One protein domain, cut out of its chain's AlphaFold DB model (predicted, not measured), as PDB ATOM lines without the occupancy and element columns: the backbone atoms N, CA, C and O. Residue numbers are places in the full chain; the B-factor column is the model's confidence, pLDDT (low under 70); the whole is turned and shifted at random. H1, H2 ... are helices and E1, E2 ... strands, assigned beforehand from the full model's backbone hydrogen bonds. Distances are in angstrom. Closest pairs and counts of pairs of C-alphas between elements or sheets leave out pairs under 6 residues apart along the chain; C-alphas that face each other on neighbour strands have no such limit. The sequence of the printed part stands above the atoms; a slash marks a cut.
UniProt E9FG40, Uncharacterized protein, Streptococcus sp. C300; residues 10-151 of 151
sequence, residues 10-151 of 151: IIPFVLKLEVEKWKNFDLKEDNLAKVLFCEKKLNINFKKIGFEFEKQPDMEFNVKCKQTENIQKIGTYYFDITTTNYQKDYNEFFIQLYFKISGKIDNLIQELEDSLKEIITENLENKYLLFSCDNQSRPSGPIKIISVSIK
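What this domain is: This is residues 10 to 151 of the 151 residues of an uncharacterized protein of Streptococcus sp. C300 (UniProt E9FG40). A sheet of six strands is curled like part of a barrel, left open on one side, and H1 lies across that opening between E3 and E5. H2 and H3 pack together on one face of the sheet, H2 beside E2, while H3 has most of its pairs of C-alphas within 10 A of the sheet with E6, 13 pairs, and E1, 11 pairs. The 142 printed residues hold three named helices and six named strands, in the order E1 H1 H2 E2 E3 E4 H3 E5 E6; the class is mixed, helices and strands. The strands lie in the order E2 E3 E4 E1 E6 E5, a mixed sheet. The whole is compact, with a radius of gyration of the C-alphas of 15.4 A, and elongated, spanning 46 by 29 by 25 A.

Where its parts are: E1, residues 10 to 20, begins at C-alpha 10 (114.565, 143.442, 191.706) and is 31.6 A long. H1 is residues 29 to 39, 14.7 A; H2 is residues 42 to 48; E2 is residues 51 to 53. The hairpin of E3, residues 75 to 86, 34.1 A, and E4, residues 90 to 101, 35.1 A, follows. H3, residues 108 to 123, 21.5 A, begins at C-alpha 108 (117.423, 135.700, 199.973). E5, residues 128 to 130, and E6, residues 142 to 150, 22.8 A, form a second hairpin; E6 ends at C-alpha 150 (123.149, 149.671, 204.196).

How they stand to each other: The sheet is strongly twisted; E2 and E5 are its edge strands. E4 is antiparallel to E1, with N 15 and O 95 at 2.8 A, and to E3, with N 80 and O 96 at 2.9 A. E2 is parallel to E3, with N 77 and O 52 at 2.9 A. E6 bends by 57 degrees at residue 146; it pairs antiparallel with E5 over residues 142 to 144, N 143 and O 129 at 2.8 A, and with E1 over residues 145 to 150, N 16 and O 149 at 3.0 A. H1 stands at the sheet's level, its height 3.1 A; its closest C-alphas to E5 are those of Val 35 and Leu 129, 6.6 A. H1 and H2 form two layers with the sheet, helices on one face of it. H2 and H3 lie on the same face and touch, closest at the C-alphas of Leu 42 and Ile 119, 6.9 A, at a steep tilt of 46 degrees, opposite ways. H1 and H3 are apart. In H1, H2 and H3 every O i to N i+4 pair is within hydrogen-bond range.

The domain as a whole: The C-alphas farthest apart are those of Asp 106 and Ser 137, 49.9 A. The printed part has no cut. The links E2 to E3, 21 residues, and E5 to E6, 11 residues, are long. The mean pLDDT of the printed part is 70.8; 54 residues are under 70, among them 119 to 149.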
ATOM      1  N   ILE A  10     113.437 142.539 191.477       84.94
ATOM      2  CA  ILE A  10     114.565 143.442 191.706       84.94
ATOM      3  C   ILE A  10     114.598 143.760 193.197       84.94
ATOM      4  O   ILE A  10     113.617 144.257 193.747       84.94
ATOM      5  N   ILE A  11     115.721 143.458 193.843       84.69
ATOM      6  CA  ILE A  11     115.967 143.741 195.257       84.69
ATOM      7  C   ILE A  11     116.988 144.886 195.330       84.69
ATOM      8  O   ILE A  11     118.143 144.686 194.942       84.69
ATOM      9  N   PRO A  12     116.575 146.091 195.762       86.56
ATOM     10  CA  PRO A  12     117.469 147.230 195.905       86.56
ATOM     11  C   PRO A  12     118.149 147.254 197.283       86.56
ATOM     12  O   PRO A  12     117.504 146.997 198.293       86.56
ATOM     13  N   PHE A  13     119.420 147.652 197.325       84.44
ATOM     14  CA  PHE A  13     120.132 148.040 198.551       84.44
ATOM     15  C   PHE A  13     120.871 149.353 198.325       84.44
ATOM     16  O   PHE A  13     121.494 149.524 197.277       84.44
ATOM     17  N   VAL A  14     120.852 150.270 199.291       83.06
ATOM     18  CA  VAL A  14     121.635 151.508 199.192       83.06
ATOM     19  C   VAL A  14     122.873 151.401 200.064       83.06
ATOM     20  O   VAL A  14     122.777 151.272 201.279       83.06
ATOM     21  N   LEU A  15     124.048 151.524 199.453       79.19
ATOM     22  CA  LEU A  15     125.303 151.715 200.164       79.19
ATOM     23  C   LEU A  15     125.599 153.205 200.281       79.19
ATOM     24  O   LEU A  15     125.823 153.887 199.281       79.19
ATOM     25  N   LYS A  16     125.645 153.709 201.512       81.69
ATOM     26  CA  LYS A  16     126.206 155.030 201.808       81.69
ATOM     27  C   LYS A  16     127.692 154.866 202.109       81.69
ATOM     28  O   LYS A  16     128.021 154.194 203.081       81.69
ATOM     29  N   LEU A  17     128.564 155.496 201.328       76.50
ATOM     30  CA  LEU A  17     130.000 155.588 201.596       76.50
ATOM     31  C   LEU A  17     130.351 156.988 202.090       76.50
ATOM     32  O   LEU A  17     130.059 157.973 201.414       76.50
ATOM     33  N   GLU A  18     131.029 157.082 203.228       76.38
ATOM     34  CA  GLU A  18     131.662 158.328 203.668       76.38
ATOM     35  C   GLU A  18     133.128 158.333 203.243       76.38
ATOM     36  O   GLU A  18     133.875 157.406 203.542       76.38
ATOM     37  N   VAL A  19     133.541 159.368 202.521       71.62
ATOM     38  CA  VAL A  19     134.838 159.447 201.850       71.62
ATOM     39  C   VAL A  19     135.569 160.710 202.270       71.62
ATOM     40  O   VAL A  19     135.058 161.814 202.099       71.62
ATOM     41  N   GLU A  20     136.787 160.564 202.784       69.94
ATOM     42  CA  GLU A  20     137.619 161.706 203.171       69.94
ATOM     43  C   GLU A  20     137.909 162.630 201.973       69.94
ATOM     44  O   GLU A  20     138.245 162.175 200.875       69.94
ATOM     45  N   LYS A  21     137.779 163.949 202.172       64.56
ATOM     46  CA  LYS A  21     138.033 164.923 201.105       64.56
ATOM     47  C   LYS A  21     139.509 164.955 200.719       64.56
ATOM     48  O   LYS A  21     140.361 165.346 201.510       64.56
ATOM     49  N   TRP A  22     139.787 164.680 199.449       59.03
ATOM     50  CA  TRP A  22     141.084 164.936 198.824       59.03
ATOM     51  C   TRP A  22     140.999 166.084 197.810       59.03
ATOM     52  O   TRP A  22     139.979 166.275 197.145       59.03
ATOM     53  N   LYS A  23     142.067 166.886 197.692       52.12
ATOM     54  CA  LYS A  23     142.136 167.970 196.694       52.12
ATOM     55  C   LYS A  23     142.099 167.373 195.276       52.12
ATOM     56  O   LYS A  23     142.874 166.471 194.984       52.12
ATOM     57  N   ASN A  24     141.257 167.933 194.399       54.62
ATOM     58  CA  ASN A  24     141.068 167.557 192.981       54.62
ATOM     59  C   ASN A  24     140.450 166.171 192.735       54.62
ATOM     60  O   ASN A  24     140.884 165.422 191.862       54.62
ATOM     61  N   PHE A  25     139.409 165.860 193.495       54.59
ATOM     62  CA  PHE A  25     138.689 164.602 193.419       54.59
ATOM     63  C   PHE A  25     137.597 164.601 192.327       54.59
ATOM     64  O   PHE A  25     136.619 165.338 192.444       54.59
ATOM     65  N   ASP A  26     137.762 163.782 191.281       58.34
ATOM     66  CA  ASP A  26     136.785 163.586 190.192       58.34
ATOM     67  C   ASP A  26     136.310 162.122 190.175       58.34
ATOM     68  O   ASP A  26     136.974 161.233 189.623       58.34
ATOM     69  N   LEU A  27     135.190 161.852 190.851       62.50
ATOM     70  CA  LEU A  27     134.607 160.514 190.927       62.50
ATOM     71  C   LEU A  27     133.613 160.309 189.791       62.50
ATOM     72  O   LEU A  27     132.449 160.686 189.883       62.50
ATOM     73  N   LYS A  28     134.098 159.677 188.727       70.12
ATOM     74  CA  LYS A  28     133.251 159.123 187.674       70.12
ATOM     75  C   LYS A  28     132.786 157.723 188.051       70.12
ATOM     76  O   LYS A  28     133.482 157.010 188.775       70.12
ATOM     77  N   GLU A  29     131.647 157.327 187.506       69.00
ATOM     78  CA  GLU A  29     131.058 156.008 187.724       69.00
ATOM     79  C   GLU A  29     132.026 154.875 187.381       69.00
ATOM     80  O   GLU A  29     132.289 154.031 188.233       69.00
ATOM     81  N   ASP A  30     132.706 154.957 186.235       69.81
ATOM     82  CA  ASP A  30     133.756 154.008 185.833       69.81
ATOM     83  C   ASP A  30     134.900 153.874 186.843       69.81
ATOM     84  O   ASP A  30     135.389 152.771 187.104       69.81
ATOM     85  N   ASN A  31     135.341 154.993 187.426       71.62
ATOM     86  CA  ASN A  31     136.431 155.001 188.397       71.62
ATOM     87  C   ASN A  31     136.020 154.240 189.659       71.62
ATOM     88  O   ASN A  31     136.771 153.404 190.163       71.62
ATOM     89  N   LEU A  32     134.813 154.519 190.159       73.19
ATOM     90  CA  LEU A  32     134.266 153.841 191.327       73.19
ATOM     91  C   LEU A  32     134.065 152.353 191.040       73.19
ATOM     92  O   LEU A  32     134.461 151.506 191.837       73.19
ATOM     93  N   ALA A  33     133.530 152.027 189.873       73.06
ATOM     94  CA  ALA A  33     133.292 150.665 189.447       73.06
ATOM     95  C   ALA A  33     134.591 149.846 189.347       73.06
ATOM     96  O   ALA A  33     134.687 148.744 189.891       73.06
ATOM     97  N   LYS A  34     135.638 150.402 188.722       73.44
ATOM     98  CA  LYS A  34     136.971 149.782 188.644       73.44
ATOM     99  C   LYS A  34     137.501 149.464 190.041       73.44
ATOM    100  O   LYS A  34     137.926 148.340 190.304       73.44
ATOM    101  N   VAL A  35     137.423 150.420 190.957       73.31
ATOM    102  CA  VAL A  35     137.897 150.238 192.329       73.31
ATOM    103  C   VAL A  35     137.081 149.171 193.068       73.31
ATOM    104  O   VAL A  35     137.649 148.239 193.641       73.31
ATOM    105  N   LEU A  36     135.753 149.253 193.032       74.50
ATOM    106  CA  LEU A  36     134.882 148.323 193.747       74.50
ATOM    107  C   LEU A  36     134.985 146.890 193.190       74.50
ATOM    108  O   LEU A  36     135.185 145.932 193.941       74.50
ATOM    109  N   PHE A  37     134.903 146.714 191.872       73.44
ATOM    110  CA  PHE A  37     134.805 145.383 191.264       73.44
ATOM    111  C   PHE A  37     136.153 144.754 190.913       73.44
ATOM    112  O   PHE A  37     136.269 143.531 191.010       73.44
ATOM    113  N   CYS A  38     137.175 145.537 190.556       68.06
ATOM    114  CA  CYS A  38     138.490 144.994 190.200       68.06
ATOM    115  C   CYS A  38     139.452 144.974 191.393       68.06
ATOM    116  O   CYS A  38     140.099 143.954 191.632       68.06
ATOM    117  N   GLU A  39     139.554 146.071 192.148       69.00
ATOM    118  CA  GLU A  39     140.535 146.169 193.240       69.00
ATOM    119  C   GLU A  39     140.019 145.546 194.533       69.00
ATOM    120  O   GLU A  39     140.705 144.731 195.153       69.00
ATOM    121  N   LYS A  40     138.792 145.899 194.927       71.06
ATOM    122  CA  LYS A  40     138.147 145.383 196.142       71.06
ATOM    123  C   LYS A  40     137.391 144.077 195.926       71.06
ATOM    124  O   LYS A  40     136.968 143.461 196.896       71.06
ATOM    125  N   LYS A  41     137.296 143.618 194.672       70.88
ATOM    126  CA  LYS A  41     136.794 142.290 194.290       70.88
ATOM    127  C   LYS A  41     135.377 141.985 194.804       70.88
ATOM    128  O   LYS A  41     135.070 140.815 195.026       70.88
ATOM    129  N   LEU A  42     134.492 142.988 194.917       71.06
ATOM    130  CA  LEU A  42     133.090 142.775 195.332       71.06
ATOM    131  C   LEU A  42     132.400 141.675 194.506       71.06
ATOM    132  O   LEU A  42     131.693 140.824 195.035       71.06
ATOM    133  N   ASN A  43     132.695 141.656 193.206       74.00
ATOM    134  CA  ASN A  43     132.252 140.647 192.249       74.00
ATOM    135  C   ASN A  43     132.509 139.199 192.693       74.00
ATOM    136  O   ASN A  43     131.652 138.343 192.491       74.00
ATOM    137  N   ILE A  44     133.673 138.918 193.284       74.06
ATOM    138  CA  ILE A  44     134.044 137.549 193.656       74.06
ATOM    139  C   ILE A  44     133.149 137.061 194.791       74.06
ATOM    140  O   ILE A  44     132.747 135.901 194.796       74.06
ATOM    141  N   ASN A  45     132.817 137.940 195.733       74.69
ATOM    142  CA  ASN A  45     132.005 137.569 196.882       74.69
ATOM    143  C   ASN A  45     130.532 137.395 196.500       74.69
ATOM    144  O   ASN A  45     129.942 136.389 196.871       74.69
ATOM    145  N   PHE A  46     129.966 138.267 195.658       79.31
ATOM    146  CA  PHE A  46     128.611 138.041 195.132       79.31
ATOM    147  C   PHE A  46     128.519 136.787 194.263       79.31
ATOM    148  O   PHE A  46     127.515 136.076 194.292       79.31
ATOM    149  N   LYS A  47     129.595 136.439 193.557       79.06
ATOM    150  CA  LYS A  47     129.659 135.177 192.825       79.06
ATOM    151  C   LYS A  47     129.560 133.960 193.746       79.06
ATOM    152  O   LYS A  47     128.914 132.991 193.358       79.06
ATOM    153  N   LYS A  48     130.146 134.006 194.953       77.75
ATOM    154  CA  LYS A  48     130.067 132.901 195.929       77.75
ATOM    155  C   LYS A  48     128.631 132.548 196.315       77.75
ATOM    156  O   LYS A  48     128.342 131.387 196.574       77.75
ATOM    157  N   ILE A  49     127.742 133.535 196.292       77.75
ATOM    158  CA  ILE A  49     126.317 133.380 196.593       77.75
ATOM    159  C   ILE A  49     125.448 133.318 195.324       77.75
ATOM    160  O   ILE A  49     124.244 133.524 195.380       77.75
ATOM    161  N   GLY A  50     126.040 133.057 194.153       82.75
ATOM    162  CA  GLY A  50     125.298 132.808 192.915       82.75
ATOM    163  C   GLY A  50     124.912 134.047 192.099       82.75
ATOM    164  O   GLY A  50     124.114 133.924 191.168       82.75
ATOM    165  N   PHE A  51     125.471 135.226 192.380       84.88
ATOM    166  CA  PHE A  51     125.201 136.447 191.615       84.88
ATOM    167  C   PHE A  51     126.347 136.829 190.676       84.88
ATOM    168  O   PHE A  51     127.517 136.861 191.054       84.88
ATOM    169  N   GLU A  52     126.004 137.186 189.438       86.56
ATOM    170  CA  GLU A  52     126.962 137.682 188.444       86.56
ATOM    171  C   GLU A  52     126.772 139.172 188.167       86.56
ATOM    172  O   GLU A  52     125.651 139.668 188.115       86.56
ATOM    173  N   PHE A  53     127.872 139.891 187.947       84.44
ATOM    174  CA  PHE A  53     127.799 141.308 187.601       84.44
ATOM    175  C   PHE A  53     127.198 141.509 186.198       84.44
ATOM    176  O   PHE A  53     127.692 140.942 185.221       84.44
ATOM    177  N   GLU A  54     126.162 142.338 186.098       86.69
ATOM    178  CA  GLU A  54     125.529 142.772 184.850       86.69
ATOM    179  C   GLU A  54     126.159 144.090 184.400       86.69
ATOM    180  O   GLU A  54     125.838 145.166 184.907       86.69
ATOM    181  N   LYS A  55     127.104 143.989 183.453       81.50
ATOM    182  CA  LYS A  55     127.803 145.147 182.889       81.50
ATOM    183  C   LYS A  55     126.801 146.098 182.227       81.50
ATOM    184  O   LYS A  55     126.111 145.691 181.293       81.50
ATOM    185  N   GLN A  56     126.791 147.358 182.664       79.81
ATOM    186  CA  GLN A  56     125.976 148.399 182.044       79.81
ATOM    187  C   GLN A  56     126.598 148.885 180.717       79.81
ATOM    188  O   GLN A  56     127.828 148.858 180.578       79.81
ATOM    189  N   PRO A  57     125.786 149.272 179.711       77.12
ATOM    190  CA  PRO A  57     126.276 149.606 178.366       77.12
ATOM    191  C   PRO A  57     127.234 150.802 178.304       77.12
ATOM    192  O   PRO A  57     128.069 150.877 177.407       77.12
ATOM    193  N   ASP A  58     127.083 151.734 179.233       78.19
ATOM    194  CA  ASP A  58     127.835 152.977 179.381       78.19
ATOM    195  C   ASP A  58     129.137 152.815 180.179       78.19
ATOM    196  O   ASP A  58     129.983 153.704 180.138       78.19
ATOM    197  N   MET A  59     129.341 151.671 180.842       75.94
ATOM    198  CA  MET A  59     130.563 151.392 181.596       75.94
ATOM    199  C   MET A  59     131.725 150.982 180.679       75.94
ATOM    200  O   MET A  59     131.695 149.942 180.003       75.94
ATOM    201  N   GLU A  60     132.816 151.750 180.714       78.31
ATOM    202  CA  GLU A  60     133.996 151.514 179.871       78.31
ATOM    203  C   GLU A  60     134.863 150.348 180.380       78.31
ATOM    204  O   GLU A  60     135.581 149.698 179.612       78.31
ATOM    205  N   PHE A  61     134.783 150.016 181.669       72.88
ATOM    206  CA  PHE A  61     135.612 148.970 182.269       72.88
ATOM    207  C   PHE A  61     135.014 147.557 182.109       72.88
ATOM    208  O   PHE A  61     133.809 147.352 181.961       72.88
ATOM    209  N   ASN A  62     135.881 146.539 182.140       67.75
ATOM    210  CA  ASN A  62     135.487 145.131 182.065       67.75
ATOM    211  C   ASN A  62     135.801 144.407 183.375       67.75
ATOM    212  O   ASN A  62     136.959 144.335 183.790       67.75
ATOM    213  N   VAL A  63     134.788 143.776 183.972       67.56
ATOM    214  CA  VAL A  63     134.971 142.895 185.130       67.56
ATOM    215  C   VAL A  63     135.390 141.512 184.638       67.56
ATOM    216  O   VAL A  63     134.571 140.718 184.181       67.56
ATOM    217  N   LYS A  64     136.691 141.206 184.696       62.81
ATOM    218  CA  LYS A  64     137.184 139.855 184.392       62.81
ATOM    219  C   LYS A  64     136.849 138.906 185.546       62.81
ATOM    220  O   LYS A  64     137.618 138.782 186.497       62.81
ATOM    221  N   CYS A  65     135.736 138.188 185.434       56.47
ATOM    222  CA  CYS A  65     135.436 137.049 186.298       56.47
ATOM    223  C   CYS A  65     136.396 135.891 186.002       56.47
ATOM    224  O   CYS A  65     136.342 135.301 184.922       56.47
ATOM    225  N   LYS A  66     137.234 135.492 186.966       56.25
ATOM    226  CA  LYS A  66     137.858 134.163 186.899       56.25
ATOM    227  C   LYS A  66     136.771 133.111 187.147       56.25
ATOM    228  O   LYS A  66     136.066 133.150 188.159       56.25
ATOM    229  N   GLN A  67     136.593 132.191 186.203       50.81
ATOM    230  CA  GLN A  67     135.756 131.010 186.390       50.81
ATOM    231  C   GLN A  67     136.475 130.040 187.323       50.81
ATOM    232  O   GLN A  67     137.317 129.258 186.901       50.81
ATOM    233  N   THR A  68     136.154 130.112 188.603       52.72
ATOM    234  CA  THR A  68     136.451 129.059 189.565       52.72
ATOM    235  C   THR A  68     135.169 128.805 190.346       52.72
ATOM    236  O   THR A  68     134.562 129.767 190.812       52.72
ATOM    237  N   GLU A  69     134.781 127.528 190.399       59.47
ATOM    238  CA  GLU A  69     133.618 126.922 191.077       59.47
ATOM    239  C   GLU A  69     132.287 126.872 190.298       59.47
ATOM    240  O   GLU A  69     131.818 127.861 189.732       59.47
ATOM    241  N   ASN A  70     131.684 125.672 190.286       61.84
ATOM    242  CA  ASN A  70     130.321 125.391 189.817       61.84
ATOM    243  C   ASN A  70     129.323 125.874 190.878       61.84
ATOM    244  O   ASN A  70     128.765 125.077 191.628       61.84
ATOM    245  N   ILE A  71     129.139 127.186 190.970       71.69
ATOM    246  CA  ILE A  71     128.137 127.788 191.852       71.69
ATOM    247  C   ILE A  71     126.828 127.907 191.073       71.69
ATOM    248  O   ILE A  71     126.827 128.319 189.912       71.69
ATOM    249  N   GLN A  72     125.709 127.524 191.693       80.12
ATOM    250  CA  GLN A  72     124.393 127.678 191.081       80.12
ATOM    251  C   GLN A  72     124.085 129.169 190.907       80.12
ATOM    252  O   GLN A  72     124.041 129.922 191.877       80.12
ATOM    253  N   LYS A  73     123.872 129.597 189.661       84.06
ATOM    254  CA  LYS A  73     123.515 130.983 189.349       84.06
ATOM    255  C   LYS A  73     122.091 131.280 189.827       84.06
ATOM    256  O   LYS A  73     121.139 130.655 189.363       84.06
ATOM    257  N   ILE A  74     121.975 132.253 190.723       85.75
ATOM    258  CA  ILE A  74     120.735 132.776 191.307       85.75
ATOM    259  C   ILE A  74     120.229 133.990 190.524       85.75
ATOM    260  O   ILE A  74     119.028 134.135 190.290       85.75
ATOM    261  N   GLY A  75     121.139 134.862 190.089       88.12
ATOM    262  CA  GLY A  75     120.745 136.108 189.452       88.12
ATOM    263  C   GLY A  75     121.908 136.929 188.929       88.12
ATOM    264  O   GLY A  75     123.053 136.474 188.845       88.12
ATOM    265  N   THR A  76     121.586 138.161 188.563       89.19
ATOM    266  CA  THR A  76     122.562 139.187 188.217       89.19
ATOM    267  C   THR A  76     122.459 140.366 189.167       89.19
ATOM    268  O   THR A  76     121.456 140.531 189.858       89.19
ATOM    269  N   TYR A  77     123.504 141.180 189.237       87.81
ATOM    270  CA  TYR A  77     123.453 142.428 189.977       87.81
ATOM    271  C   TYR A  77     124.193 143.544 189.242       87.81
ATOM    272  O   TYR A  77     125.181 143.299 188.551       87.81
ATOM    273  N   TYR A  78     123.716 144.770 189.405       87.00
ATOM    274  CA  TYR A  78     124.343 145.983 188.887       87.00
ATOM    275  C   TYR A  78     124.251 147.098 189.929       87.00
ATOM    276  O   TYR A  78     123.685 146.902 191.009       87.00
ATOM    277  N   PHE A  79     124.862 148.242 189.642       84.56
ATOM    278  CA  PHE A  79     124.836 149.385 190.539       84.56
ATOM    279  C   PHE A  79     124.719 150.685 189.754       84.56
ATOM    280  O   PHE A  79     125.198 150.730 188.624       84.56
ATOM    281  N   ASP A  80     124.166 151.704 190.408       83.00
ATOM    282  CA  ASP A  80     124.115 153.086 189.929       83.00
ATOM    283  C   ASP A  80     124.595 154.043 191.030       83.00
ATOM    284  O   ASP A  80     124.350 153.822 192.226       83.00
ATOM    285  N   ILE A  81     125.238 155.144 190.645       78.31
ATOM    286  CA  ILE A  81     125.516 156.260 191.561       78.31
ATOM    287  C   ILE A  81     124.323 157.213 191.574       78.31
ATOM    288  O   ILE A  81     124.030 157.887 190.591       78.31
ATOM    289  N   THR A  82     123.650 157.331 192.716       74.12
ATOM    290  CA  THR A  82     122.404 158.109 192.800       74.12
ATOM    291  C   THR A  82     122.603 159.517 193.329       74.12
ATOM    292  O   THR A  82     121.875 160.433 192.948       74.12
ATOM    293  N   THR A  83     123.544 159.733 194.249       70.56
ATOM    294  CA  THR A  83     123.731 161.046 194.879       70.56
ATOM    295  C   THR A  83     125.145 161.198 195.425       70.56
ATOM    296  O   THR A  83     125.731 160.251 195.950       70.56
ATOM    297  N   THR A  84     125.675 162.418 195.335       71.38
ATOM    298  CA  THR A  84     126.876 162.838 196.062       71.38
ATOM    299  C   THR A  84     126.535 164.042 196.934       71.38
ATOM    300  O   THR A  84     126.128 165.075 196.406       71.38
ATOM    301  N   ASN A  85     126.724 163.929 198.252       74.75
ATOM    302  CA  ASN A  85     126.629 165.073 199.160       74.75
ATOM    303  C   ASN A  85     128.024 165.518 199.581       74.75
ATOM    304  O   ASN A  85     128.829 164.727 200.069       74.75
ATOM    305  N   TYR A  86     128.298 166.809 199.461       73.50
ATOM    306  CA  TYR A  86     129.573 167.379 199.877       73.50
ATOM    307  C   TYR A  86     129.438 167.925 201.300       73.50
ATOM    308  O   TYR A  86     128.880 169.003 201.502       73.50
ATOM    309  N   GLN A  87     129.935 167.183 202.293       75.94
ATOM    310  CA  GLN A  87     129.999 167.646 203.685       75.94
ATOM    311  C   GLN A  87     131.242 168.510 203.900       75.94
ATOM    312  O   GLN A  87     132.015 168.723 202.973       75.94
ATOM    313  N   LYS A  88     131.449 169.080 205.091       73.12
ATOM    314  CA  LYS A  88     132.615 169.947 205.348       73.12
ATOM    315  C   LYS A  88     133.936 169.173 205.242       73.12
ATOM    316  O   LYS A  88     134.809 169.596 204.478       73.12
ATOM    317  N   ASP A  89     134.014 168.026 205.912       72.31
ATOM    318  CA  ASP A  89     135.255 167.264 206.121       72.31
ATOM    319  C   ASP A  89     135.322 165.961 205.295       72.31
ATOM    320  O   ASP A  89     136.391 165.388 205.098       72.31
ATOM    321  N   TYR A  90     134.191 165.521 204.740       73.88
ATOM    322  CA  TYR A  90     134.066 164.323 203.907       73.88
ATOM    323  C   TYR A  90     133.040 164.540 202.784       73.88
ATOM    324  O   TYR A  90     132.356 165.563 202.735       73.88
ATOM    325  N   ASN A  91     132.947 163.584 201.868       75.56
ATOM    326  CA  ASN A  91     131.896 163.469 200.866       75.56
ATOM    327  C   ASN A  91     131.081 162.205 201.158       75.56
ATOM    328  O   ASN A  91     131.644 161.190 201.560       75.56
ATOM    329  N   GLU A  92     129.771 162.254 200.950       78.19
ATOM    330  CA  GLU A  92     128.903 161.080 201.001       78.19
ATOM    331  C   GLU A  92     128.582 160.639 199.578       78.19
ATOM    332  O   GLU A  92     128.091 161.441 198.783       78.19
ATOM    333  N   PHE A  93     128.816 159.367 199.276       77.56
ATOM    334  CA  PHE A  93     128.406 158.736 198.027       77.56
ATOM    335  C   PHE A  93     127.303 157.733 198.303       77.56
ATOM    336  O   PHE A  93     127.425 156.904 199.203       77.56
ATOM    337  N   PHE A  94     126.240 157.798 197.512       79.44
ATOM    338  CA  PHE A  94     125.145 156.844 197.567       79.44
ATOM    339  C   PHE A  94     125.217 155.954 196.332       79.44
ATOM    340  O   PHE A  94     125.044 156.421 195.205       79.44
ATOM    341  N   ILE A  95     125.501 154.675 196.562       80.94
ATOM    342  CA  ILE A  95     125.528 153.639 195.537       80.94
ATOM    343  C   ILE A  95     124.279 152.799 195.714       80.94
ATOM    344  O   ILE A  95     124.078 152.176 196.754       80.94
ATOM    345  N   GLN A  96     123.451 152.764 194.689       85.88
ATOM    346  CA  GLN A  96     122.312 151.877 194.640       85.88
ATOM    347  C   GLN A  96     122.755 150.559 194.014       85.88
ATOM    348  O   GLN A  96     123.206 150.543 192.878       85.88
ATOM    349  N   LEU A  97     122.638 149.461 194.751       87.12
ATOM    350  CA  LEU A  97     122.807 148.106 194.242       87.12
ATOM    351  C   LEU A  97     121.447 147.524 193.884       87.12
ATOM    352  O   LEU A  97     120.487 147.674 194.641       87.12
ATOM    353  N   TYR A  98     121.388 146.827 192.755       88.81
ATOM    354  CA  TYR A  98     120.198 146.146 192.269       88.81
ATOM    355  C   TYR A  98     120.513 144.681 192.021       88.81
ATOM    356  O   TYR A  98     121.361 144.365 191.189       88.81
ATOM    357  N   PHE A  99     119.808 143.785 192.709       88.25
ATOM    358  CA  PHE A  99     119.905 142.342 192.511       88.25
ATOM    359  C   PHE A  99     118.673 141.852 191.760       88.25
ATOM    360  O   PHE A  99     117.547 142.003 192.230       88.25
ATOM    361  N   LYS A 100     118.891 141.271 190.585       89.94
ATOM    362  CA  LYS A 100     117.858 140.765 189.688       89.94
ATOM    363  C   LYS A 100     117.856 139.245 189.715       89.94
ATOM    364  O   LYS A 100     118.837 138.608 189.338       89.94
ATOM    365  N   ILE A 101     116.734 138.667 190.121       88.31
ATOM    366  CA  ILE A 101     116.543 137.215 190.217       88.31
ATOM    367  C   ILE A 101     115.339 136.777 189.393       88.31
ATOM    368  O   ILE A 101     114.368 137.518 189.247       88.31
ATOM    369  N   SER A 102     115.396 135.554 188.871       75.62
ATOM    370  CA  SER A 102     114.341 134.971 188.030       75.62
ATOM    371  C   SER A 102     113.388 134.041 188.795       75.62
ATOM    372  O   SER A 102     112.690 133.237 188.181       75.62
ATOM    373  N   GLY A 103     113.363 134.105 190.128       71.31
ATOM    374  CA  GLY A 103     112.501 133.269 190.960       71.31
ATOM    375  C   GLY A 103     112.397 133.782 192.392       71.31
ATOM    376  O   GLY A 103     113.215 134.588 192.829       71.31
ATOM    377  N   LYS A 104     111.387 133.303 193.125       69.19
ATOM    378  CA  LYS A 104     111.273 133.552 194.565       69.19
ATOM    379  C   LYS A 104     112.200 132.603 195.311       69.19
ATOM    380  O   LYS A 104     112.081 131.389 195.162       69.19
ATOM    381  N   ILE A 105     113.100 133.174 196.098       72.12
ATOM    382  CA  ILE A 105     113.996 132.442 196.987       72.12
ATOM    383  C   ILE A 105     113.712 132.947 198.396       72.12
ATOM    384  O   ILE A 105     113.857 134.140 198.674       72.12
ATOM    385  N   ASP A 106     113.255 132.045 199.258       71.00
ATOM    386  CA  ASP A 106     113.010 132.357 200.662       71.00
ATOM    387  C   ASP A 106     114.329 132.760 201.336       71.00
ATOM    388  O   ASP A 106     115.381 132.204 201.035       71.00
ATOM    389  N   ASN A 107     114.281 133.743 202.238       76.56
ATOM    390  CA  ASN A 107     115.433 134.286 202.981       76.56
ATOM    391  C   ASN A 107     116.540 134.973 202.157       76.56
ATOM    392  O   ASN A 107     117.482 135.497 202.746       76.56
ATOM    393  N   LEU A 108     116.404 135.087 200.832       78.81
ATOM    394  CA  LEU A 108     117.423 135.700 199.973       78.81
ATOM    395  C   LEU A 108     117.775 137.144 200.359       78.81
ATOM    396  O   LEU A 108     118.928 137.540 200.253       78.81
ATOM    397  N   ILE A 109     116.798 137.943 200.801       79.69
ATOM    398  CA  ILE A 109     117.051 139.331 201.224       79.69
ATOM    399  C   ILE A 109     118.004 139.356 202.425       79.69
ATOM    400  O   ILE A 109     118.942 140.145 202.425       79.69
ATOM    401  N   GLN A 110     117.793 138.471 203.404       80.88
ATOM    402  CA  GLN A 110     118.643 138.374 204.589       80.88
ATOM    403  C   GLN A 110     120.046 137.886 204.216       80.88
ATOM    404  O   GLN A 110     121.029 138.491 204.630       80.88
ATOM    405  N   GLU A 111     120.150 136.853 203.372       79.88
ATOM    406  CA  GLU A 111     121.444 136.352 202.887       79.88
ATOM    407  C   GLU A 111     122.218 137.415 202.098       79.88
ATOM    408  O   GLU A 111     123.434 137.549 202.257       79.88
ATOM    409  N   LEU A 112     121.520 138.201 201.270       80.69
ATOM    410  CA  LEU A 112     122.096 139.333 200.548       80.69
ATOM    411  C   LEU A 112     122.563 140.426 201.506       80.69
ATOM    412  O   LEU A 112     123.664 140.939 201.327       80.69
ATOM    413  N   GLU A 113     121.766 140.776 202.514       81.69
ATOM    414  CA  GLU A 113     122.119 141.795 203.502       81.69
ATOM    415  C   GLU A 113     123.333 141.376 204.343       81.69
ATOM    416  O   GLU A 113     124.256 142.171 204.525       81.69
ATOM    417  N   ASP A 114     123.375 140.128 204.810       79.94
ATOM    418  CA  ASP A 114     124.490 139.595 205.598       79.94
ATOM    419  C   ASP A 114     125.767 139.504 204.756       79.94
ATOM    420  O   ASP A 114     126.825 139.975 205.183       79.94
ATOM    421  N   SER A 115     125.651 139.023 203.515       75.50
ATOM    422  CA  SER A 115     126.764 139.017 202.559       75.50
ATOM    423  C   SER A 115     127.242 140.436 202.258       75.50
ATOM    424  O   SER A 115     128.442 140.688 202.209       75.50
ATOM    425  N   LEU A 116     126.328 141.395 202.084       78.25
ATOM    426  CA  LEU A 116     126.675 142.801 201.884       78.25
ATOM    427  C   LEU A 116     127.439 143.355 203.087       78.25
ATOM    428  O   LEU A 116     128.489 143.963 202.890       78.25
ATOM    429  N   LYS A 117     126.967 143.119 204.317       75.31
ATOM    430  CA  LYS A 117     127.640 143.563 205.552       75.31
ATOM    431  C   LYS A 117     129.044 142.981 205.678       75.31
ATOM    432  O   LYS A 117     129.979 143.731 205.961       75.31
ATOM    433  N   GLU A 118     129.208 141.684 205.436       71.88
ATOM    434  CA  GLU A 118     130.516 141.018 205.442       71.88
ATOM    435  C   GLU A 118     131.444 141.643 204.393       71.88
ATOM    436  O   GLU A 118     132.541 142.104 204.707       71.88
ATOM    437  N   ILE A 119     130.966 141.767 203.153       68.62
ATOM    438  CA  ILE A 119     131.723 142.333 202.035       68.62
ATOM    439  C   ILE A 119     132.189 143.760 202.337       68.62
ATOM    440  O   ILE A 119     133.339 144.108 202.057       68.62
ATOM    441  N   ILE A 120     131.300 144.575 202.892       68.12
ATOM    442  CA  ILE A 120     131.552 145.960 203.273       68.12
ATOM    443  C   ILE A 120     132.622 146.038 204.362       68.12
ATOM    444  O   ILE A 120     133.604 146.767 204.208       68.12
ATOM    445  N   THR A 121     132.460 145.258 205.427       67.25
ATOM    446  CA  THR A 121     133.361 145.275 206.584       67.25
ATOM    447  C   THR A 121     134.754 144.787 206.187       67.25
ATOM    448  O   THR A 121     135.766 145.391 206.535       67.25
ATOM    449  N   GLU A 122     134.830 143.716 205.393       68.38
ATOM    450  CA  GLU A 122     136.104 143.115 205.009       68.38
ATOM    451  C   GLU A 122     136.824 143.862 203.888       68.38
ATOM    452  O   GLU A 122     138.058 143.899 203.870       68.38
ATOM    453  N   ASN A 123     136.107 144.430 202.914       67.00
ATOM    454  CA  ASN A 123     136.719 144.932 201.676       67.00
ATOM    455  C   ASN A 123     136.668 146.451 201.520       67.00
ATOM    456  O   ASN A 123     137.487 146.993 200.769       67.00
ATOM    457  N   LEU A 124     135.773 147.140 202.230       67.00
ATOM    458  CA  LEU A 124     135.519 148.568 202.042       67.00
ATOM    459  C   LEU A 124     135.869 149.401 203.280       67.00
ATOM    460  O   LEU A 124     136.599 150.382 203.149       67.00
ATOM    461  N   GLU A 125     135.412 149.015 204.468       62.72
ATOM    462  CA  GLU A 125     135.582 149.811 205.686       62.72
ATOM    463  C   GLU A 125     137.055 149.914 206.127       62.72
ATOM    464  O   GLU A 125     137.820 148.950 206.052       62.72
ATOM    465  N   ASN A 126     137.480 151.106 206.568       59.19
ATOM    466  CA  ASN A 126     138.843 151.408 207.035       59.19
ATOM    467  C   ASN A 126     139.971 151.113 206.027       59.19
ATOM    468  O   ASN A 126     141.154 151.150 206.379       59.19
ATOM    469  N   LYS A 127     139.633 150.856 204.759       61.56
ATOM    470  CA  LYS A 127     140.595 150.623 203.685       61.56
ATOM    471  C   LYS A 127     140.693 151.841 202.779       61.56
ATOM    472  O   LYS A 127     139.703 152.476 202.424       61.56
ATOM    473  N   TYR A 128     141.917 152.127 202.346       55.59
ATOM    474  CA  TYR A 128     142.143 153.058 201.252       55.59
ATOM    475  C   TYR A 128     141.694 152.405 199.940       55.59
ATOM    476  O   TYR A 128     142.117 151.295 199.597       55.59
ATOM    477  N   LEU A 129     140.809 153.073 199.219       57.34
ATOM    478  CA  LEU A 129     140.540 152.849 197.810       57.34
ATOM    479  C   LEU A 129     141.553 153.691 197.020       57.34
ATOM    480  O   LEU A 129     141.565 154.915 197.146       57.34
ATOM    481  N   LEU A 130     142.436 153.062 196.249       50.41
ATOM    482  CA  LEU A 130     143.419 153.783 195.442       50.41
ATOM    483  C   LEU A 130     142.823 154.012 194.056       50.41
ATOM    484  O   LEU A 130     142.605 153.070 193.316       50.41
ATOM    485  N   PHE A 131     142.568 155.263 193.684       53.22
ATOM    486  CA  PHE A 131     142.089 155.572 192.340       53.22
ATOM    487  C   PHE A 131     143.279 155.879 191.442       53.22
ATOM    488  O   PHE A 131     143.908 156.921 191.613       53.22
ATOM    489  N   SER A 132     143.580 155.015 190.470       39.12
ATOM    490  CA  SER A 132     144.420 155.396 189.331       39.12
ATOM    491  C   SER A 132     143.540 155.747 188.127       39.12
ATOM    492  O   SER A 132     142.927 154.885 187.491       39.12
ATOM    493  N   CYS A 133     143.475 157.041 187.803       39.66
ATOM    494  CA  CYS A 133     143.129 157.452 186.448       39.66
ATOM    495  C   CYS A 133     144.373 157.257 185.579       39.66
ATOM    496  O   CYS A 133     145.421 157.829 185.867       39.66
ATOM    497  N   ASP A 134     144.245 156.493 184.496       42.38
ATOM    498  CA  ASP A 134     145.337 156.220 183.550       42.38
ATOM    499  C   ASP A 134     145.768 157.470 182.738       42.38
ATOM    500  O   ASP A 134     146.734 157.429 181.979       42.38
ATOM    501  N   ASN A 135     145.111 158.620 182.942       44.25
ATOM    502  CA  ASN A 135     145.482 159.896 182.336       44.25
ATOM    503  C   ASN A 135     146.350 160.722 183.301       44.25
ATOM    504  O   ASN A 135     145.859 161.255 184.295       44.25
ATOM    505  N   GLN A 136     147.633 160.866 182.957       44.03
ATOM    506  CA  GLN A 136     148.741 161.501 183.700       44.03
ATOM    507  C   GLN A 136     148.573 163.000 184.070       44.03
ATOM    508  O   GLN A 136     149.561 163.695 184.294       44.03
ATOM    509  N   SER A 137     147.356 163.545 184.122       45.62
ATOM    510  CA  SER A 137     147.098 164.985 184.303       45.62
ATOM    511  C   SER A 137     146.345 165.363 185.584       45.62
ATOM    512  O   SER A 137     146.215 166.553 185.869       45.62
ATOM    513  N   ARG A 138     145.876 164.405 186.399       45.12
ATOM    514  CA  ARG A 138     145.242 164.693 187.701       45.12
ATOM    515  C   ARG A 138     145.750 163.736 188.782       45.12
ATOM    516  O   ARG A 138     145.895 162.551 188.494       45.12
ATOM    517  N   PRO A 139     146.045 164.220 190.002       40.69
ATOM    518  CA  PRO A 139     146.621 163.379 191.041       40.69
ATOM    519  C   PRO A 139     145.636 162.282 191.461       40.69
ATOM    520  O   PRO A 139     144.589 162.546 192.045       40.69
ATOM    521  N   SER A 140     146.019 161.045 191.156       47.91
ATOM    522  CA  SER A 140     145.539 159.812 191.772       47.91
ATOM    523  C   SER A 140     145.828 159.845 193.269       47.91
ATOM    524  O   SER A 140     146.972 160.070 193.674       47.91
ATOM    525  N   GLY A 141     144.805 159.620 194.084       46.56
ATOM    526  CA  GLY A 141     144.911 159.713 195.530       46.56
ATOM    527  C   GLY A 141     144.099 158.649 196.258       46.56
ATOM    528  O   GLY A 141     143.045 158.259 195.750       46.56
ATOM    529  N   PRO A 142     144.557 158.142 197.416       54.19
ATOM    530  CA  PRO A 142     143.752 157.291 198.276       54.19
ATOM    531  C   PRO A 142     142.473 158.005 198.729       54.19
ATOM    532  O   PRO A 142     142.524 159.010 199.431       54.19
ATOM    533  N   ILE A 143     141.322 157.431 198.392       57.44
ATOM    534  CA  ILE A 143     140.088 157.662 199.138       57.44
ATOM    535  C   ILE A 143     140.137 156.775 200.371       57.44
ATOM    536  O   ILE A 143     140.236 155.555 200.257       57.44
ATOM    537  N   LYS A 144     139.987 157.362 201.550       61.88
ATOM    538  CA  LYS A 144     139.666 156.598 202.748       61.88
ATOM    539  C   LYS A 144     138.151 156.486 202.878       61.88
ATOM    540  O   LYS A 144     137.482 157.513 202.986       61.88
ATOM    541  N   ILE A 145     137.626 155.259 202.875       64.06
ATOM    542  CA  ILE A 145     136.245 155.023 203.302       64.06
ATOM    543  C   ILE A 145     136.223 155.087 204.830       64.06
ATOM    544  O   ILE A 145     136.895 154.304 205.504       64.06
ATOM    545  N   ILE A 146     135.481 156.057 205.354       58.88
ATOM    546  CA  ILE A 146     135.321 156.329 206.784       58.88
ATOM    547  C   ILE A 146     134.286 155.376 207.377       58.88
ATOM    548  O   ILE A 146     134.511 154.816 208.442       58.88
ATOM    549  N   SER A 147     133.170 155.184 206.677       63.44
ATOM    550  CA  SER A 147     132.097 154.297 207.103       63.44
ATOM    551  C   SER A 147     131.283 153.829 205.904       63.44
ATOM    552  O   SER A 147     131.287 154.457 204.834       63.44
ATOM    553  N   VAL A 148     130.581 152.715 206.098       60.25
ATOM    554  CA  VAL A 148     129.602 152.210 205.147       60.25
ATOM    555  C   VAL A 148     128.348 151.790 205.895       60.25
ATOM    556  O   VAL A 148     128.424 151.122 206.923       60.25
ATOM    557  N   SER A 149     127.182 152.163 205.375       66.75
ATOM    558  CA  SER A 149     125.898 151.687 205.896       66.75
ATOM    559  C   SER A 149     124.995 151.216 204.766       66.75
ATOM    560  O   SER A 149     125.013 151.790 203.675       66.75
ATOM    561  N   ILE A 150     124.227 150.163 205.052       70.94
ATOM    562  CA  ILE A 150     123.149 149.671 204.196       70.94
ATOM    563  C   ILE A 150     121.870 150.401 204.620       70.94
ATOM    564  O   ILE A 150     121.553 150.431 205.811       70.94
ATOM    565  N   LYS A 151     121.179 151.019 203.663       63.72
ATOM    566  CA  LYS A 151     119.844 151.603 203.832       63.72
ATOM    567  C   LYS A 151     118.824 150.888 202.961       63.72
ATOM    568  O   LYS A 151     119.214 150.423 201.861       63.72
TER     569      LYS A 151